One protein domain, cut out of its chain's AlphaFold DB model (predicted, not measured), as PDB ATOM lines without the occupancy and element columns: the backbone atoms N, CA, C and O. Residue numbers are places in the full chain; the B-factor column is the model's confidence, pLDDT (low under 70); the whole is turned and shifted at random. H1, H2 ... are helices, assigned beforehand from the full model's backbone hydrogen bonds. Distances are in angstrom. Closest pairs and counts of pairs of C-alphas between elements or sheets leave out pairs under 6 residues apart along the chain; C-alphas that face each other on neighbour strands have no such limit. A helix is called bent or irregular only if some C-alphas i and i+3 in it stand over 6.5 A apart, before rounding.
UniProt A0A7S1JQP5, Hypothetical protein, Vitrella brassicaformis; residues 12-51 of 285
ATOM      1  N   ALA A  12      13.914 -58.090  -5.362       92.31
ATOM      2  CA  ALA A  12      14.490 -57.589  -4.111       92.31
ATOM      3  C   ALA A  12      15.843 -56.864  -4.323       92.31
ATOM      4  O   ALA A  12      15.898 -55.673  -4.026       92.31
ATOM      5  N   PRO A  13      16.878 -57.482  -4.935       90.25
ATOM      6  CA  PRO A  13      18.121 -56.778  -5.276       90.25
ATOM      7  C   PRO A  13      17.927 -55.573  -6.204       90.25
ATOM      8  O   PRO A  13      18.645 -54.584  -6.102       90.25
ATOM      9  N   TRP A  14      16.957 -55.636  -7.122       95.12
ATOM     10  CA  TRP A  14      16.620 -54.493  -7.973       95.12
ATOM     11  C   TRP A  14      16.114 -53.300  -7.154       95.12
ATOM     12  O   TRP A  14      16.559 -52.179  -7.378       95.12
ATOM     13  N   LEU A  15      15.207 -53.534  -6.197       91.81
ATOM     14  CA  LEU A  15      14.658 -52.476  -5.348       91.81
ATOM     15  C   LEU A  15      15.728 -51.864  -4.437       91.81
ATOM     16  O   LEU A  15      15.719 -50.655  -4.227       91.81
ATOM     17  N   GLU A  16      16.642 -52.684  -3.912       90.81
ATOM     18  CA  GLU A  16      17.773 -52.229  -3.091       90.81
ATOM     19  C   GLU A  16      18.705 -51.285  -3.863       90.81
ATOM     20  O   GLU A  16      19.194 -50.308  -3.302       90.81
ATOM     21  N   ASN A  17      18.906 -51.547  -5.157       91.12
ATOM     22  CA  ASN A  17      19.750 -50.737  -6.037       91.12
ATOM     23  C   ASN A  17      19.005 -49.568  -6.703       91.12
ATOM     24  O   ASN A  17      19.627 -48.764  -7.397       91.12
ATOM     25  N   LEU A  18      17.683 -49.472  -6.533       91.44
ATOM     26  CA  LEU A  18      16.884 -48.406  -7.124       91.44
ATOM     27  C   LEU A  18      17.146 -47.092  -6.380       91.44
ATOM     28  O   LEU A  18      16.878 -46.977  -5.183       91.44
ATOM     29  N   GLU A  19      17.629 -46.078  -7.093       87.19
ATOM     30  CA  GLU A  19      17.871 -44.756  -6.517       87.19
ATOM     31  C   GLU A  19      16.566 -44.158  -5.955       87.19
ATOM     32  O   GLU A  19      15.535 -44.111  -6.625       87.19
ATOM     33  N   GLY A  20      16.586 -43.753  -4.680       88.75
ATOM     34  CA  GLY A  20      15.394 -43.301  -3.949       88.75
ATOM     35  C   GLY A  20      14.481 -44.422  -3.418       88.75
ATOM     36  O   GLY A  20      13.486 -44.132  -2.749       88.75
ATOM     37  N   GLY A  21      14.824 -45.690  -3.664       92.50
ATOM     38  CA  GLY A  21      14.225 -46.870  -3.044       92.50
ATOM     39  C   GLY A  21      12.702 -46.969  -3.184       92.50
ATOM     40  O   GLY A  21      12.105 -46.603  -4.198       92.50
ATOM     41  N   LEU A  22      12.054 -47.486  -2.136       93.00
ATOM     42  CA  LEU A  22      10.608 -47.720  -2.124       93.00
ATOM     43  C   LEU A  22       9.789 -46.426  -2.249       93.00
ATOM     44  O   LEU A  22       8.721 -46.440  -2.859       93.00
ATOM     45  N   ASP A  23      10.269 -45.319  -1.687       94.19
ATOM     46  CA  ASP A  23       9.543 -44.050  -1.726       94.19
ATOM     47  C   ASP A  23       9.540 -43.455  -3.133       94.19
ATOM     48  O   ASP A  23       8.502 -42.986  -3.599       94.19
ATOM     49  N   HIS A  24      10.659 -43.557  -3.856       92.31
ATOM     50  CA  HIS A  24      10.676 -43.205  -5.270       92.31
ATOM     51  C   HIS A  24       9.730 -44.097  -6.080       92.31
ATOM     52  O   HIS A  24       8.934 -43.583  -6.862       92.31
ATOM     53  N   LEU A  25       9.747 -45.414  -5.848       91.81
ATOM     54  CA  LEU A  25       8.844 -46.336  -6.539       91.81
ATOM     55  C   LEU A  25       7.366 -45.985  -6.305       91.81
ATOM     56  O   LEU A  25       6.581 -46.011  -7.251       91.81
ATOM     57  N   LYS A  26       6.986 -45.611  -5.077       93.38
ATOM     58  CA  LYS A  26       5.629 -45.132  -4.776       93.38
ATOM     59  C   LYS A  26       5.285 -43.873  -5.563       93.38
ATOM     60  O   LYS A  26       4.207 -43.833  -6.133       93.38
ATOM     61  N   GLN A  27       6.188 -42.899  -5.662       94.25
ATOM     62  CA  GLN A  27       5.943 -41.694  -6.467       94.25
ATOM     63  C   GLN A  27       5.744 -42.021  -7.950       94.25
ATOM     64  O   GLN A  27       4.915 -41.417  -8.619       94.25
ATOM     65  N   VAL A  28       6.501 -42.981  -8.483       91.50
ATOM     66  CA  VAL A  28       6.349 -43.406  -9.880       91.50
ATOM     67  C   VAL A  28       5.012 -44.112 -10.106       91.50
ATOM     68  O   VAL A  28       4.364 -43.852 -11.109       91.50
ATOM     69  N   VAL A  29       4.599 -45.005  -9.198       89.38
ATOM     70  CA  VAL A  29       3.408 -45.856  -9.387       89.38
ATOM     71  C   VAL A  29       2.106 -45.172  -8.956       89.38
ATOM     72  O   VAL A  29       1.082 -45.374  -9.595       89.38
ATOM     73  N   ILE A  30       2.124 -44.417  -7.857       93.12
ATOM     74  CA  ILE A  30       0.933 -43.794  -7.258       93.12
ATOM     75  C   ILE A  30       0.733 -42.386  -7.808       93.12
ATOM     76  O   ILE A  30      -0.372 -42.049  -8.222       93.12
ATOM     77  N   ASP A  31       1.795 -41.579  -7.827       94.62
ATOM     78  CA  ASP A  31       1.707 -40.163  -8.208       94.62
ATOM     79  C   ASP A  31       1.973 -39.937  -9.706       94.62
ATOM     80  O   ASP A  31       2.080 -38.793 -10.141       94.62
ATOM     81  N   ASP A  32       2.141 -41.020 -10.476       93.06
ATOM     82  CA  ASP A  32       2.528 -41.024 -11.893       93.06
ATOM     83  C   ASP A  32       3.650 -40.021 -12.210       93.06
ATOM     84  O   ASP A  32       3.633 -39.296 -13.204       93.06
ATOM     85  N   LYS A  33       4.661 -39.955 -11.333       93.94
ATOM     86  CA  LYS A  33       5.729 -38.942 -11.403       93.94
ATOM     87  C   LYS A  33       6.462 -38.909 -12.752       93.94
ATOM     88  O   LYS A  33       7.068 -37.895 -13.093       93.94
ATOM     89  N   LEU A  34       6.460 -40.023 -13.481       91.12
ATOM     90  CA  LEU A  34       7.117 -40.169 -14.780       91.12
ATOM     91  C   LEU A  34       6.153 -40.038 -15.973       91.12
ATOM     92  O   LEU A  34       6.623 -40.114 -17.103       91.12
ATOM     93  N   GLY A  35       4.849 -39.841 -15.745       92.19
ATOM     94  CA  GLY A  35       3.842 -39.748 -16.808       92.19
ATOM     95  C   GLY A  35       3.678 -41.045 -17.605       92.19
ATOM     96  O   GLY A  35       3.448 -41.006 -18.811       92.19
ATOM     97  N   LEU A  36       3.869 -42.198 -16.960       90.94
ATOM     98  CA  LEU A  36       3.864 -43.509 -17.612       90.94
ATOM     99  C   LEU A  36       2.453 -44.051 -17.818       90.94
ATOM    100  O   LEU A  36       2.277 -44.935 -18.654       90.94
ATOM    101  N   ALA A  37       1.463 -43.576 -17.057       93.12
ATOM    102  CA  ALA A  37       0.111 -44.116 -17.130       93.12
ATOM    103  C   ALA A  37      -0.472 -43.968 -18.543       93.12
ATOM    104  O   ALA A  37      -0.884 -44.960 -19.135       93.12
ATOM    105  N   GLU A  38      -0.416 -42.765 -19.123       94.06
ATOM    106  CA  GLU A  38      -0.935 -42.509 -20.474       94.06
ATOM    107  C   GLU A  38      -0.216 -43.346 -21.542       94.06
ATOM    108  O   GLU A  38      -0.850 -43.911 -22.431       94.06
ATOM    109  N   GLU A  39       1.105 -43.487 -21.436       93.19
ATOM    110  CA  GLU A  39       1.887 -44.304 -22.365       93.19
ATOM    111  C   GLU A  39       1.514 -45.795 -22.274       93.19
ATOM    112  O   GLU A  39       1.401 -46.487 -23.289       93.19
ATOM    113  N   LEU A  40       1.324 -46.313 -21.057       92.81
ATOM    114  CA  LEU A  40       0.912 -47.699 -20.837       92.81
ATOM    115  C   LEU A  40      -0.513 -47.951 -21.337       92.81
ATOM    116  O   LEU A  40      -0.746 -49.004 -21.931       92.81
ATOM    117  N   GLU A  41      -1.422 -46.988 -21.169       95.56
ATOM    118  CA  GLU A  41      -2.766 -47.034 -21.751       95.56
ATOM    119  C   GLU A  41      -2.698 -47.076 -23.284       95.56
ATOM    120  O   GLU A  41      -3.278 -47.966 -23.894       95.56
ATOM    121  N   GLN A  42      -1.897 -46.215 -23.924       96.75
ATOM    122  CA  GLN A  42      -1.712 -46.241 -25.385       96.75
ATOM    123  C   GLN A  42      -1.143 -47.579 -25.885       96.75
ATOM    124  O   GLN A  42      -1.549 -48.088 -26.931       96.75
ATOM    125  N   ARG A  43      -0.201 -48.176 -25.144       95.19
ATOM    126  CA  ARG A  43       0.356 -49.498 -25.475       95.19
ATOM    127  C   ARG A  43      -0.682 -50.605 -25.319       95.19
ATOM    128  O   ARG A  43      -0.701 -51.522 -26.138       95.19
ATOM    129  N   MET A  44      -1.517 -50.539 -24.282       96.44
ATOM    130  CA  MET A  44      -2.612 -51.488 -24.085       96.44
ATOM    131  C   MET A  44      -3.643 -51.360 -25.206       96.44
ATOM    132  O   MET A  44      -3.999 -52.369 -25.811       96.44
ATOM    133  N   GLU A  45      -4.041 -50.132 -25.539       97.75
ATOM    134  CA  GLU A  45      -4.976 -49.841 -26.625       97.75
ATOM    135  C   GLU A  45      -4.448 -50.378 -27.955       97.75
ATOM    136  O   GLU A  45      -5.150 -51.106 -28.645       97.75
ATOM    137  N   TYR A  46      -3.168 -50.159 -28.269       97.31
ATOM    138  CA  TYR A  46      -2.548 -50.735 -29.462       97.31
ATOM    139  C   TYR A  46      -2.645 -52.268 -29.495       97.31
ATOM    140  O   TYR A  46      -2.929 -52.847 -30.544       97.31
ATOM    141  N   VAL A  47      -2.413 -52.954 -28.369       95.94
ATOM    142  CA  VAL A  47      -2.552 -54.419 -28.298       95.94
ATOM    143  C   VAL A  47      -4.001 -54.840 -28.532       95.94
ATOM    144  O   VAL A  47      -4.225 -55.819 -29.240       95.94
ATOM    145  N   ILE A  48      -4.972 -54.114 -27.976       95.50
ATOM    146  CA  ILE A  48      -6.404 -54.369 -28.179       95.50
ATOM    147  C   ILE A  48      -6.783 -54.154 -29.651       95.50
ATOM    148  O   ILE A  48      -7.353 -55.054 -30.269       95.50
ATOM    149  N   ASP A  49      -6.406 -53.014 -30.227       96.44
ATOM    150  CA  ASP A  49      -6.716 -52.612 -31.603       96.44
ATOM    151  C   ASP A  49      -6.092 -53.536 -32.647       96.44
ATOM    152  O   ASP A  49      -6.669 -53.790 -33.708       96.44
ATOM    153  N   THR A  50      -4.895 -54.049 -32.364       96.06
ATOM    154  CA  THR A  50      -4.171 -54.944 -33.275       96.06
ATOM    155  C   THR A  50      -4.413 -56.422 -32.997       96.06
ATOM    156  O   THR A  50      -3.977 -57.269 -33.784       96.06
ATOM    157  N   TYR A  51      -5.125 -56.764 -31.918       94.44
ATOM    158  CA  TYR A  51      -5.411 -58.152 -31.591       94.44
ATOM    159  C   TYR A  51      -6.273 -58.799 -32.679       94.44
ATOM    160  O   TYR A  51      -7.424 -58.433 -32.923       94.44
TER     161      TYR A  51
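Overview. This is residues 12 to 51 of the 285 residues of the protein "Hypothetical protein" of Vitrella brassicaformis (UniProt A0A7S1JQP5). Three helices are strung one after another in an open, shallow V-like trail with no packed core: the short H1 makes a corner with H2, and after a bend through residues 30 to 35 the long H3 makes one whole arm, of which residues 38 to 50 stick out free, as does Tyr 51 after it. No helix touches another, and H1 is merely near H2. The printed part has 40 residues with three named helices, in the order H1, H2, H3, and no named strand; the class is all helix. It is only just extended, close to loose, with a radius of gyration of the C-alphas of 13.6 A, and its outline is flat, with spans of 37 by 21 by 11 A.

Arrangement. Start at the first printed residue, where H1, residues 12 to 17, opens the printed part. A tight link of 3 residues leads from it to H2, residues 21 to 29. Look at Leu 15 and Gly 21 for the closest C-alphas of these two helices, 6.1 A apart. H1 and H2 are close but not clearly touching, with 2 pairs of C-alphas within 8 A. Their lines stand at 83 degrees, about perpendicular, and their centres are 12.5 A apart. Read on through a short link of 6 residues to H3, residues 36 to 50. H2 and H3 are apart, but only just: their closest C-alphas are 8.1 A from each other. H1 and H3 are apart too. In H1, H2 and H3 you will find every O i to N i+4 pair within hydrogen-bond range.

Along the chain. Find C-alpha 12 at (14.490, -57.589, -4.111); from there H1 runs from Ala 12 to Asn 17. H2 begins at C-alpha 21, at (14.225, -46.870, -3.044), and runs from Gly 21 to Val 29, 12.6 A from first to last C-alpha. H3, the longest helix with 15 residues, runs from Leu 36 to Thr 50, 21.0 A from first to last C-alpha, and ends at C-alpha 50, at (-4.171, -54.944, -33.275). The helices are not bent.

Size, cuts and confidence. Look to Gly 20 and Tyr 51 for the two C-alphas farthest apart, 37.6 A. From the first to the last printed C-alpha, Ala 12 to Tyr 51, is 33.9 A. Residues 16 to 23, of which 21 to 23 belong to H2, stand free, and so do residues 38 to 51, of which 38 to 50 belong to H3. The printed part has no cut, and neither link is long. The mean pLDDT of the printed part is 93.3, and no printed residue is under 70.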